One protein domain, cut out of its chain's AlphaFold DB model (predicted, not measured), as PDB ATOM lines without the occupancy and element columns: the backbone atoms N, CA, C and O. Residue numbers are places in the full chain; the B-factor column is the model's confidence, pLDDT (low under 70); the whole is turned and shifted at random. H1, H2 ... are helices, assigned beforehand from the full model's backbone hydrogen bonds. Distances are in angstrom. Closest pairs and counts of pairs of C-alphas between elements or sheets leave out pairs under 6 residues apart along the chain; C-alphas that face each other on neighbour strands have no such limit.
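Overview. This is residues 17 to 103 of the 104 residues of an uncharacterized protein of Clostridium sp. 44_14 (UniProt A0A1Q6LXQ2). A loose, open ring of short helices surrounds an empty middle; H1 packs on H6 where the ring closes, and H2, H3 and H4 follow round the far side. The long link, residues 71 to 85, leads back to H5 and H6. The printed part has 87 residues with six named helices, H1 to H6 in order, and no named strand: all helix, loose, radius of gyration of the C-alphas 15.9 A, spans 41 by 32 by 23 A.

Along the chain. H1, residues 17 to 27, begins at C-alpha 17 (266.520, 550.213, 493.176) and is 15.4 A long. H6, residues 91 to 101, is 15.6 A long and ends at C-alpha 101 (261.246, 544.829, 476.817). H2 is residues 34 to 43, 14.2 A; H3 48 to 54; H4 63 to 70; H5 86 to 89.

Arrangement. H1 and H6 touch, closest C-alphas Val 23 and Gln 95 at 5.9 A, at a steep tilt of 48 degrees, the same way. H5 is close to H6 but not clearly touching: the closest C-alphas, Ser 86 and Cys 94, are 6.4 A apart. H2 and H3 only just touch, with 3 pairs of C-alphas within 8 A, the closest Ala 41 and Ile 51 at 7.1 A. H4 touches no helix. Every O i to N i+4 pair is within hydrogen-bond range in H1, H2, H3, H4 and H6; H5 is too short for one.

Size, cuts and confidence. The farthest C-alphas, Gly 45 and Val 88, are 42.8 A apart. The printed part has no cut. The link H4 to H5 is long. Residues 45, 47 to 66 and 68 have pLDDT under 70.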
ATOM      1  N   ARG A  17     265.230 549.509 493.306       93.94
ATOM      2  CA  ARG A  17     266.520 550.213 493.176       93.94
ATOM      3  C   ARG A  17     267.609 549.275 492.650       93.94
ATOM      4  O   ARG A  17     268.190 549.550 491.609       93.94
ATOM      5  N   PHE A  18     267.804 548.148 493.336       95.12
ATOM      6  CA  PHE A  18     268.779 547.120 492.970       95.12
ATOM      7  C   PHE A  18     268.500 546.545 491.575       95.12
ATOM      8  O   PHE A  18     269.400 546.459 490.747       95.12
ATOM      9  N   ILE A  19     267.236 546.216 491.283       96.81
ATOM     10  CA  ILE A  19     266.830 545.719 489.960       96.81
ATOM     11  C   ILE A  19     267.195 546.732 488.866       96.81
ATOM     12  O   ILE A  19     267.763 546.345 487.846       96.81
ATOM     13  N   GLY A  20     266.890 548.015 489.071       95.56
ATOM     14  CA  GLY A  20     267.184 549.072 488.106       95.56
ATOM     15  C   GLY A  20     268.676 549.305 487.888       95.56
ATOM     16  O   GLY A  20     269.105 549.463 486.747       95.56
ATOM     17  N   GLU A  21     269.465 549.280 488.961       95.88
ATOM     18  CA  GLU A  21     270.920 549.430 488.890       95.88
ATOM     19  C   GLU A  21     271.560 548.288 488.082       95.88
ATOM     20  O   GLU A  21     272.349 548.532 487.167       95.88
ATOM     21  N   GLU A  22     271.167 547.041 488.350       96.75
ATOM     22  CA  GLU A  22     271.679 545.870 487.630       96.75
ATOM     23  C   GLU A  22     271.250 545.847 486.159       96.75
ATOM     24  O   GLU A  22     272.047 545.513 485.279       96.75
ATOM     25  N   VAL A  23     270.012 546.251 485.861       95.88
ATOM     26  CA  VAL A  23     269.544 546.436 484.478       95.88
ATOM     27  C   VAL A  23     270.390 547.488 483.759       95.88
ATOM     28  O   VAL A  23     270.838 547.249 482.637       95.88
ATOM     29  N   ALA A  24     270.649 548.632 484.397       94.81
ATOM     30  CA  ALA A  24     271.432 549.707 483.798       94.81
ATOM     31  C   ALA A  24     272.874 549.268 483.495       94.81
ATOM     32  O   ALA A  24     273.349 549.471 482.374       94.81
ATOM     33  N   LYS A  25     273.526 548.574 484.444       95.31
ATOM     34  CA  LYS A  25     274.852 547.961 484.250       95.31
ATOM     35  C   LYS A  25     274.862 547.007 483.056       95.31
ATOM     36  O   LYS A  25     275.732 547.113 482.198       95.31
ATOM     37  N   LYS A  26     273.874 546.107 482.962       94.50
ATOM     38  CA  LYS A  26     273.769 545.116 481.874       94.50
ATOM     39  C   LYS A  26     273.497 545.744 480.504       94.50
ATOM     40  O   LYS A  26     273.925 545.190 479.496       94.50
ATOM     41  N   LEU A  27     272.791 546.876 480.448       92.44
ATOM     42  CA  LEU A  27     272.533 547.618 479.204       92.44
ATOM     43  C   LEU A  27     273.646 548.602 478.831       92.44
ATOM     44  O   LEU A  27     273.621 549.126 477.717       92.44
ATOM     45  N   GLY A  28     274.583 548.884 479.739       92.62
ATOM     46  CA  GLY A  28     275.591 549.927 479.549       92.62
ATOM     47  C   GLY A  28     274.984 551.332 479.467       92.62
ATOM     48  O   GLY A  28     275.472 552.165 478.705       92.62
ATOM     49  N   VAL A  29     273.898 551.591 480.203       91.44
ATOM     50  CA  VAL A  29     273.243 552.910 480.263       91.44
ATOM     51  C   VAL A  29     273.508 553.587 481.600       91.44
ATOM     52  O   VAL A  29     273.747 552.930 482.612       91.44
ATOM     53  N   ILE A  30     273.454 554.919 481.606       91.81
ATOM     54  CA  ILE A  30     273.627 555.700 482.831       91.81
ATOM     55  C   ILE A  30     272.424 555.463 483.751       91.81
ATOM     56  O   ILE A  30     271.274 555.491 483.307       91.81
ATOM     57  N   TYR A  31     272.707 555.235 485.029       92.12
ATOM     58  CA  TYR A  31     271.719 555.039 486.079       92.12
ATOM     59  C   TYR A  31     271.567 556.315 486.906       92.12
ATOM     60  O   TYR A  31     272.557 556.872 487.377       92.12
ATOM     61  N   TYR A  32     270.324 556.748 487.106       89.56
ATOM     62  CA  TYR A  32     269.987 557.861 487.984       89.56
ATOM     63  C   TYR A  32     268.999 557.382 489.044       89.56
ATOM     64  O   TYR A  32     267.999 556.738 488.730       89.56
ATOM     65  N   ASP A  33     269.271 557.731 490.296       86.25
ATOM     66  CA  ASP A  33     268.371 557.525 491.425       86.25
ATOM     67  C   ASP A  33     268.261 558.827 492.225       86.25
ATOM     68  O   ASP A  33     269.169 559.661 492.209       86.25
ATOM     69  N   LYS A  34     267.140 558.999 492.926       77.38
ATOM     70  CA  LYS A  34     266.856 560.167 493.765       77.38
ATOM     71  C   LYS A  34     267.984 560.512 494.739       77.38
ATOM     72  O   LYS A  34     268.273 561.691 494.907       77.38
ATOM     73  N   ASP A  35     268.650 559.518 495.319       76.88
ATOM     74  CA  ASP A  35     269.746 559.752 496.264       76.88
ATOM     75  C   ASP A  35     270.989 560.289 495.544       76.88
ATOM     76  O   ASP A  35     271.644 561.200 496.040       76.88
ATOM     77  N   ILE A  36     271.276 559.781 494.339       79.38
ATOM     78  CA  ILE A  36     272.384 560.256 493.497       79.38
ATOM     79  C   ILE A  36     272.129 561.711 493.093       79.38
ATOM     80  O   ILE A  36     273.018 562.551 493.191       79.38
ATOM     81  N   ILE A  37     270.899 562.028 492.679       77.19
ATOM     82  CA  ILE A  37     270.506 563.393 492.311       77.19
ATOM     83  C   ILE A  37     270.593 564.325 493.525       77.19
ATOM     84  O   ILE A  37     271.097 565.437 493.392       77.19
ATOM     85  N   GLY A  38     270.151 563.873 494.702       71.75
ATOM     86  CA  GLY A  38     270.253 564.634 495.948       71.75
ATOM     87  C   GLY A  38     271.701 564.951 496.321       71.75
ATOM     88  O   GLY A  38     272.028 566.110 496.555       71.75
ATOM     89  N   GLN A  39     272.586 563.953 496.274       75.56
ATOM     90  CA  GLN A  39     274.014 564.142 496.548       75.56
ATOM     91  C   GLN A  39     274.676 565.107 495.558       75.56
ATOM     92  O   GLN A  39     275.452 565.971 495.961       75.56
ATOM     93  N   ILE A  40     274.354 564.995 494.265       78.06
ATOM     94  CA  ILE A  40     274.854 565.925 493.245       78.06
ATOM     95  C   ILE A  40     274.334 567.343 493.517       78.06
ATOM     96  O   ILE A  40     275.094 568.302 493.402       78.06
ATOM     97  N   ALA A  41     273.065 567.488 493.905       73.00
ATOM     98  CA  ALA A  41     272.475 568.783 494.219       73.00
ATOM     99  C   ALA A  41     273.151 569.440 495.437       73.00
ATOM    100  O   ALA A  41     273.511 570.615 495.365       73.00
ATOM    101  N   GLU A  42     273.418 568.682 496.504       70.94
ATOM    102  CA  GLU A  42     274.167 569.159 497.676       70.94
ATOM    103  C   GLU A  42     275.593 569.597 497.306       70.94
ATOM    104  O   GLU A  42     276.042 570.675 497.694       70.94
ATOM    105  N   GLN A  43     276.296 568.802 496.493       74.94
ATOM    106  CA  GLN A  43     277.653 569.123 496.035       74.94
ATOM    107  C   GLN A  43     277.698 570.304 495.057       74.94
ATOM    108  O   GLN A  43     278.718 570.985 494.960       74.94
ATOM    109  N   SER A  44     276.604 570.572 494.342       72.44
ATOM    110  CA  SER A  44     276.508 571.679 493.385       72.44
ATOM    111  C   SER A  44     276.358 573.063 494.035       72.44
ATOM    112  O   SER A  44     276.336 574.068 493.325       72.44
ATOM    113  N   GLY A  45     276.285 573.137 495.371       68.56
ATOM    114  CA  GLY A  45     276.170 574.395 496.116       68.56
ATOM    115  C   GLY A  45     274.768 575.010 496.088       68.56
ATOM    116  O   GLY A  45     274.607 576.183 496.423       68.56
ATOM    117  N   LEU A  46     273.754 574.238 495.683       72.00
ATOM    118  CA  LEU A  46     272.354 574.646 495.774       72.00
ATOM    119  C   LEU A  46     271.906 574.642 497.239       72.00
ATOM    120  O   LEU A  46     272.282 573.758 498.008       72.00
ATOM    121  N   SER A  47     271.094 575.628 497.629       68.81
ATOM    122  CA  SER A  47     270.622 575.699 499.012       68.81
ATOM    123  C   SER A  47     269.662 574.538 499.324       68.81
ATOM    124  O   SER A  47     268.881 574.138 498.448       68.81
ATOM    125  N   PRO A  48     269.667 574.005 500.558       65.19
ATOM    126  CA  PRO A  48     268.741 572.955 500.978       65.19
ATOM    127  C   PRO A  48     267.271 573.315 500.721       65.19
ATOM    128  O   PRO A  48     266.484 572.464 500.317       65.19
ATOM    129  N   GLU A  49     266.911 574.590 500.880       67.12
ATOM    130  CA  GLU A  49     265.563 575.108 500.639       67.12
ATOM    131  C   GLU A  49     265.204 575.067 499.148       67.12
ATOM    132  O   GLU A  49     264.113 574.626 498.787       67.12
ATOM    133  N   TYR A  50     266.140 575.449 498.270       68.50
ATOM    134  CA  TYR A  50     265.950 575.369 496.822       68.50
ATOM    135  C   TYR A  50     265.740 573.918 496.372       68.50
ATOM    136  O   TYR A  50     264.839 573.644 495.577       68.50
ATOM    137  N   ILE A  51     266.515 572.980 496.928       64.50
ATOM    138  CA  ILE A  51     266.362 571.541 496.675       64.50
ATOM    139  C   ILE A  51     264.999 571.053 497.193       64.50
ATOM    140  O   ILE A  51     264.277 570.359 496.481       64.50
ATOM    141  N   GLN A  52     264.590 571.447 498.398       62.69
ATOM    142  CA  GLN A  52     263.341 570.990 499.011       62.69
ATOM    143  C   GLN A  52     262.077 571.527 498.312       62.69
ATOM    144  O   GLN A  52     261.038 570.857 498.304       62.69
ATOM    145  N   GLU A  53     262.146 572.718 497.717       63.53
ATOM    146  CA  GLU A  53     261.020 573.360 497.035       63.53
ATOM    147  C   GLU A  53     260.948 573.000 495.538       63.53
ATOM    148  O   GLU A  53     259.860 572.733 495.006       63.53
ATOM    149  N   ASN A  54     262.099 572.915 494.860       59.09
ATOM    150  CA  ASN A  54     262.174 572.780 493.401       59.09
ATOM    151  C   ASN A  54     262.605 571.392 492.909       59.09
ATOM    152  O   ASN A  54     262.296 571.058 491.765       59.09
ATOM    153  N   ALA A  55     263.250 570.556 493.729       59.34
ATOM    154  CA  ALA A  55     263.629 569.210 493.299       59.34
ATOM    155  C   ALA A  55     262.457 568.215 493.379       59.34
ATOM    156  O   ALA A  55     261.524 568.356 494.177       59.34
ATOM    157  N   GLU A  56     262.563 567.121 492.617       55.53
ATOM    158  CA  GLU A  56     261.678 565.941 492.700       55.53
ATOM    159  C   GLU A  56     261.641 565.277 494.096       55.53
ATOM    160  O   GLU A  56     260.866 564.346 494.344       55.53
ATOM    161  N   LEU A  57     262.511 565.728 495.004       52.94
ATOM    162  CA  LEU A  57     262.654 565.272 496.383       52.94
ATOM    163  C   LEU A  57     261.652 565.930 497.344       52.94
ATOM    164  O   LEU A  57     261.551 565.491 498.488       52.94
ATOM    165  N   SER A  58     260.896 566.948 496.908       53.94
ATOM    166  CA  SER A  58     259.902 567.599 497.765       53.94
ATOM    167  C   SER A  58     258.850 566.589 498.262       53.94
ATOM    168  O   SER A  58     258.103 566.036 497.446       53.94
ATOM    169  N   PRO A  59     258.709 566.366 499.586       50.47
ATOM    170  CA  PRO A  59     257.772 565.382 500.140       50.47
ATOM    171  C   PRO A  59     256.315 565.648 499.743       50.47
ATOM    172  O   PRO A  59     255.525 564.721 499.577       50.47
ATOM    173  N   LYS A  60     255.969 566.925 499.531       49.72
ATOM    174  CA  LYS A  60     254.630 567.369 499.115       49.72
ATOM    175  C   LYS A  60     254.293 566.999 497.663       49.72
ATOM    176  O   LYS A  60     253.125 567.047 497.296       49.72
ATOM    177  N   LYS A  61     255.287 566.617 496.848       55.19
ATOM    178  CA  LYS A  61     255.133 566.337 495.412       55.19
ATOM    179  C   LYS A  61     255.156 564.839 495.051       55.19
ATOM    180  O   LYS A  61     254.971 564.499 493.897       55.19
ATOM    181  N   GLY A  62     255.369 563.916 495.991       58.16
ATOM    182  CA  GLY A  62     255.580 562.495 495.654       58.16
ATOM    183  C   GLY A  62     254.337 561.766 495.121       58.16
ATOM    184  O   GLY A  62     254.274 561.413 493.948       58.16
ATOM    185  N   LEU A  63     253.356 561.523 495.994       56.94
ATOM    186  CA  LEU A  63     252.107 560.841 495.622       56.94
ATOM    187  C   LEU A  63     251.128 561.796 494.932       56.94
ATOM    188  O   LEU A  63     250.644 561.518 493.843       56.94
ATOM    189  N   PHE A  64     250.871 562.950 495.557       56.34
ATOM    190  CA  PHE A  64     249.871 563.897 495.069       56.34
ATOM    191  C   PHE A  64     250.243 564.532 493.735       56.34
ATOM    192  O   PHE A  64     249.343 564.847 492.970       56.34
ATOM    193  N   ALA A  65     251.530 564.719 493.428       61.59
ATOM    194  CA  ALA A  65     251.883 565.331 492.154       61.59
ATOM    195  C   ALA A  65     251.810 564.349 490.990       61.59
ATOM    196  O   ALA A  65     251.450 564.776 489.902       61.59
ATOM    197  N   TYR A  66     252.097 563.056 491.192       69.69
ATOM    198  CA  TYR A  66     251.849 562.071 490.138       69.69
ATOM    199  C   TYR A  66     250.364 562.090 489.765       69.69
ATOM    200  O   TYR A  66     250.031 562.370 488.616       69.69
ATOM    201  N   ASP A  67     249.486 561.927 490.755       75.00
ATOM    202  CA  ASP A  67     248.037 561.931 490.557       75.00
ATOM    203  C   ASP A  67     247.524 563.256 489.973       75.00
ATOM    204  O   ASP A  67     246.699 563.249 489.065       75.00
ATOM    205  N   PHE A  68     248.039 564.395 490.440       67.62
ATOM    206  CA  PHE A  68     247.624 565.717 489.970       67.62
ATOM    207  C   PHE A  68     248.119 566.044 488.554       67.62
ATOM    208  O   PHE A  68     247.369 566.609 487.768       67.62
ATOM    209  N   TYR A  69     249.368 565.708 488.210       72.69
ATOM    210  CA  TYR A  69     249.946 566.043 486.902       72.69
ATOM    211  C   TYR A  69     249.593 565.044 485.803       72.69
ATOM    212  O   TYR A  69     249.612 565.410 484.631       72.69
ATOM    213  N   THR A  70     249.323 563.787 486.157       76.00
ATOM    214  CA  THR A  70     249.015 562.736 485.174       76.00
ATOM    215  C   THR A  70     247.536 562.372 485.127       76.00
ATOM    216  O   THR A  70     247.139 561.636 484.228       76.00
ATOM    217  N   GLU A  71     246.735 562.845 486.091       80.25
ATOM    218  CA  GLU A  71     245.349 562.412 486.331       80.25
ATOM    219  C   GLU A  71     245.216 560.886 486.533       80.25
ATOM    220  O   GLU A  71     244.136 560.304 486.426       80.25
ATOM    221  N   GLN A  72     246.326 560.214 486.848       82.62
ATOM    222  CA  GLN A  72     246.423 558.773 487.028       82.62
ATOM    223  C   GLN A  72     246.834 558.448 488.454       82.62
ATOM    224  O   GLN A  72     247.732 559.075 488.996       82.62
ATOM    225  N   LYS A  73     246.258 557.400 489.048       82.31
ATOM    226  CA  LYS A  73     246.684 556.983 490.388       82.31
ATOM    227  C   LYS A  73     248.022 556.259 490.347       82.31
ATOM    228  O   LYS A  73     248.190 555.277 489.613       82.31
ATOM    229  N   TRP A  74     248.947 556.697 491.187       81.19
ATOM    230  CA  TRP A  74     250.204 555.996 491.406       81.19
ATOM    231  C   TRP A  74     249.971 554.537 491.840       81.19
ATOM    232  O   TRP A  74     249.049 554.232 492.597       81.19
ATOM    233  N   GLY A  75     250.796 553.616 491.335       81.19
ATOM    234  CA  GLY A  75     250.719 552.191 491.680       81.19
ATOM    235  C   GLY A  75     249.611 551.397 490.972       81.19
ATOM    236  O   GLY A  75     249.606 550.170 491.041       81.19
ATOM    237  N   MET A  76     248.701 552.037 490.227       87.50
ATOM    238  CA  MET A  76     247.759 551.296 489.379       87.50
ATOM    239  C   MET A  76     248.490 550.698 488.175       87.50
ATOM    240  O   MET A  76     248.985 551.423 487.317       87.50
ATOM    241  N   ALA A  77     248.506 549.368 488.078       87.06
ATOM    242  CA  ALA A  77     249.273 548.648 487.059       87.06
ATOM    243  C   ALA A  77     248.976 549.090 485.612       87.06
ATOM    244  O   ALA A  77     249.882 549.108 484.784       87.06
ATOM    245  N   GLY A  78     247.731 549.488 485.321       88.25
ATOM    246  CA  GLY A  78     247.309 549.957 483.994       88.25
ATOM    247  C   GLY A  78     247.957 551.268 483.533       88.25
ATOM    248  O   GLY A  78     247.899 551.580 482.349       88.25
ATOM    249  N   ASN A  79     248.597 552.007 484.439       88.06
ATOM    250  CA  ASN A  79     249.276 553.271 484.143       88.06
ATOM    251  C   ASN A  79     250.728 553.079 483.685       88.06
ATOM    252  O   ASN A  79     251.380 554.024 483.249       88.06
ATOM    253  N   TYR A  80     251.244 551.851 483.770       89.81
ATOM    254  CA  TYR A  80     252.607 551.513 483.390       89.81
ATOM    255  C   TYR A  80     252.598 550.583 482.181       89.81
ATOM    256  O   TYR A  80     251.759 549.693 482.064       89.81
ATOM    257  N   THR A  81     253.600 550.718 481.311       91.75
ATOM    258  CA  THR A  81     253.817 549.761 480.216       91.75
ATOM    259  C   THR A  81     254.073 548.343 480.742       91.75
ATOM    260  O   THR A  81     253.749 547.364 480.074       91.75
ATOM    261  N   LEU A  82     254.662 548.230 481.938       92.94
ATOM    262  CA  LEU A  82     254.997 546.971 482.592       92.94
ATOM    263  C   LEU A  82     254.898 547.128 484.116       92.94
ATOM    264  O   LEU A  82     255.445 548.076 484.672       92.94
ATOM    265  N   SER A  83     254.249 546.172 484.785       94.75
ATOM    266  CA  SER A  83     254.169 546.077 486.251       94.75
ATOM    267  C   SER A  83     254.593 544.679 486.699       94.75
ATOM    268  O   SER A  83     254.100 543.688 486.161       94.75
ATOM    269  N   LEU A  84     255.514 544.587 487.663       95.25
ATOM    270  CA  LEU A  84     256.120 543.326 488.105       95.25
ATOM    271  C   LEU A  84     256.072 543.192 489.628       95.25
ATOM    272  O   LEU A  84     256.360 544.147 490.344       95.25
ATOM    273  N   ASN A  85     255.792 541.982 490.114       95.06
ATOM    274  CA  ASN A  85     255.914 541.639 491.529       95.06
ATOM    275  C   ASN A  85     257.226 540.878 491.762       95.06
ATOM    276  O   ASN A  85     257.342 539.700 491.417       95.06
ATOM    277  N   SER A  86     258.213 541.556 492.348       95.31
ATOM    278  CA  SER A  86     259.546 540.995 492.583       95.31
ATOM    279  C   SER A  86     259.576 539.903 493.654       95.31
ATOM    280  O   SER A  86     260.411 539.007 493.557       95.31
ATOM    281  N   SER A  87     258.651 539.914 494.617       95.19
ATOM    282  CA  SER A  87     258.541 538.864 495.640       95.19
ATOM    283  C   SER A  87     258.068 537.529 495.060       95.19
ATOM    284  O   SER A  87     258.431 536.477 495.573       95.19
ATOM    285  N   VAL A  88     257.266 537.567 493.990       96.81
ATOM    286  CA  VAL A  88     256.764 536.363 493.308       96.81
ATOM    287  C   VAL A  88     257.722 535.900 492.213       96.81
ATOM    288  O   VAL A  88     257.976 534.707 492.076       96.81
ATOM    289  N   LEU A  89     258.244 536.833 491.416       96.88
ATOM    290  CA  LEU A  89     259.057 536.509 490.240       96.88
ATOM    291  C   LEU A  89     260.543 536.311 490.566       96.88
ATOM    292  O   LEU A  89     261.251 535.647 489.813       96.88
ATOM    293  N   GLY A  90     261.023 536.894 491.664       97.06
ATOM    294  CA  GLY A  90     262.447 537.005 491.956       97.06
ATOM    295  C   GLY A  90     263.139 538.093 491.127       97.06
ATOM    296  O   GLY A  90     262.692 538.493 490.047       97.06
ATOM    297  N   TYR A  91     264.263 538.593 491.641       96.62
ATOM    298  CA  TYR A  91     264.957 539.748 491.060       96.62
ATOM    299  C   TYR A  91     265.534 539.451 489.675       96.62
ATOM    300  O   TYR A  91     265.383 540.272 488.771       96.62
ATOM    301  N   ASP A  92     266.120 538.269 489.478       96.94
ATOM    302  CA  ASP A  92     266.726 537.880 488.200       96.94
ATOM    303  C   ASP A  92     265.698 537.831 487.066       96.94
ATOM    304  O   ASP A  92     265.962 538.288 485.949       96.94
ATOM    305  N   MET A  93     264.493 537.334 487.358       97.69
ATOM    306  CA  MET A  93     263.408 537.283 486.384       97.69
ATOM    307  C   MET A  93     262.885 538.683 486.066       97.69
ATOM    308  O   MET A  93     262.698 539.007 484.894       97.69
ATOM    309  N   CYS A  94     262.707 539.543 487.075       97.62
ATOM    310  CA  CYS A  94     262.327 540.937 486.843       97.62
ATOM    311  C   CYS A  94     263.342 541.661 485.953       97.62
ATOM    312  O   CYS A  94     262.947 542.312 484.986       97.62
ATOM    313  N   GLN A  95     264.640 541.502 486.229       96.88
ATOM    314  CA  GLN A  95     265.702 542.065 485.396       96.88
ATOM    315  C   GLN A  95     265.588 541.549 483.959       96.88
ATOM    316  O   GLN A  95     265.572 542.346 483.026       96.88
ATOM    317  N   LYS A  96     265.448 540.231 483.761       97.00
ATOM    318  CA  LYS A  96     265.325 539.633 482.426       97.00
ATOM    319  C   LYS A  96     264.134 540.191 481.642       97.00
ATOM    320  O   LYS A  96     264.307 540.578 480.490       97.00
ATOM    321  N   ILE A  97     262.958 540.283 482.267       97.00
ATOM    322  CA  ILE A  97     261.752 540.814 481.616       97.00
ATOM    323  C   ILE A  97     261.972 542.270 481.185       97.00
ATOM    324  O   ILE A  97     261.696 542.612 480.036       97.00
ATOM    325  N   ILE A  98     262.517 543.116 482.067       95.69
ATOM    326  CA  ILE A  98     262.808 544.523 481.743       95.69
ATOM    327  C   ILE A  98     263.789 544.612 480.566       95.69
ATOM    328  O   ILE A  98     263.561 545.367 479.620       95.69
ATOM    329  N   MET A  99     264.859 543.813 480.594       94.06
ATOM    330  CA  MET A  99     265.868 543.766 479.534       94.06
ATOM    331  C   MET A  99     265.275 543.345 478.188       94.06
ATOM    332  O   MET A  99     265.644 543.904 477.157       94.06
ATOM    333  N   ASP A 100     264.369 542.369 478.176       94.38
ATOM    334  CA  ASP A 100     263.731 541.894 476.950       94.38
ATOM    335  C   ASP A 100     262.745 542.926 476.381       94.38
ATOM    336  O   ASP A 100     262.681 543.103 475.163       94.38
ATOM    337  N   CYS A 101     262.049 543.680 477.237       92.00
ATOM    338  CA  CYS A 101     261.246 544.829 476.817       92.00
ATOM    339  C   CYS A 101     262.105 545.953 476.214       92.00
ATOM    340  O   CYS A 101     261.707 546.546 475.214       92.00
ATOM    341  N   ALA A 102     263.291 546.216 476.771       87.81
ATOM    342  CA  ALA A 102     264.184 547.295 476.337       87.81
ATOM    343  C   ALA A 102     264.885 547.051 474.982       87.81
ATOM    344  O   ALA A 102     265.535 547.958 474.455       87.81
ATOM    345  N   LYS A 103     264.799 545.832 474.432       80.44
ATOM    346  CA  LYS A 103     265.369 545.467 473.121       80.44
ATOM    347  C   LYS A 103     264.472 545.837 471.935       80.44
ATOM    348  O   LYS A 103     264.962 545.794 470.807       80.44
TER     349      LYS A 103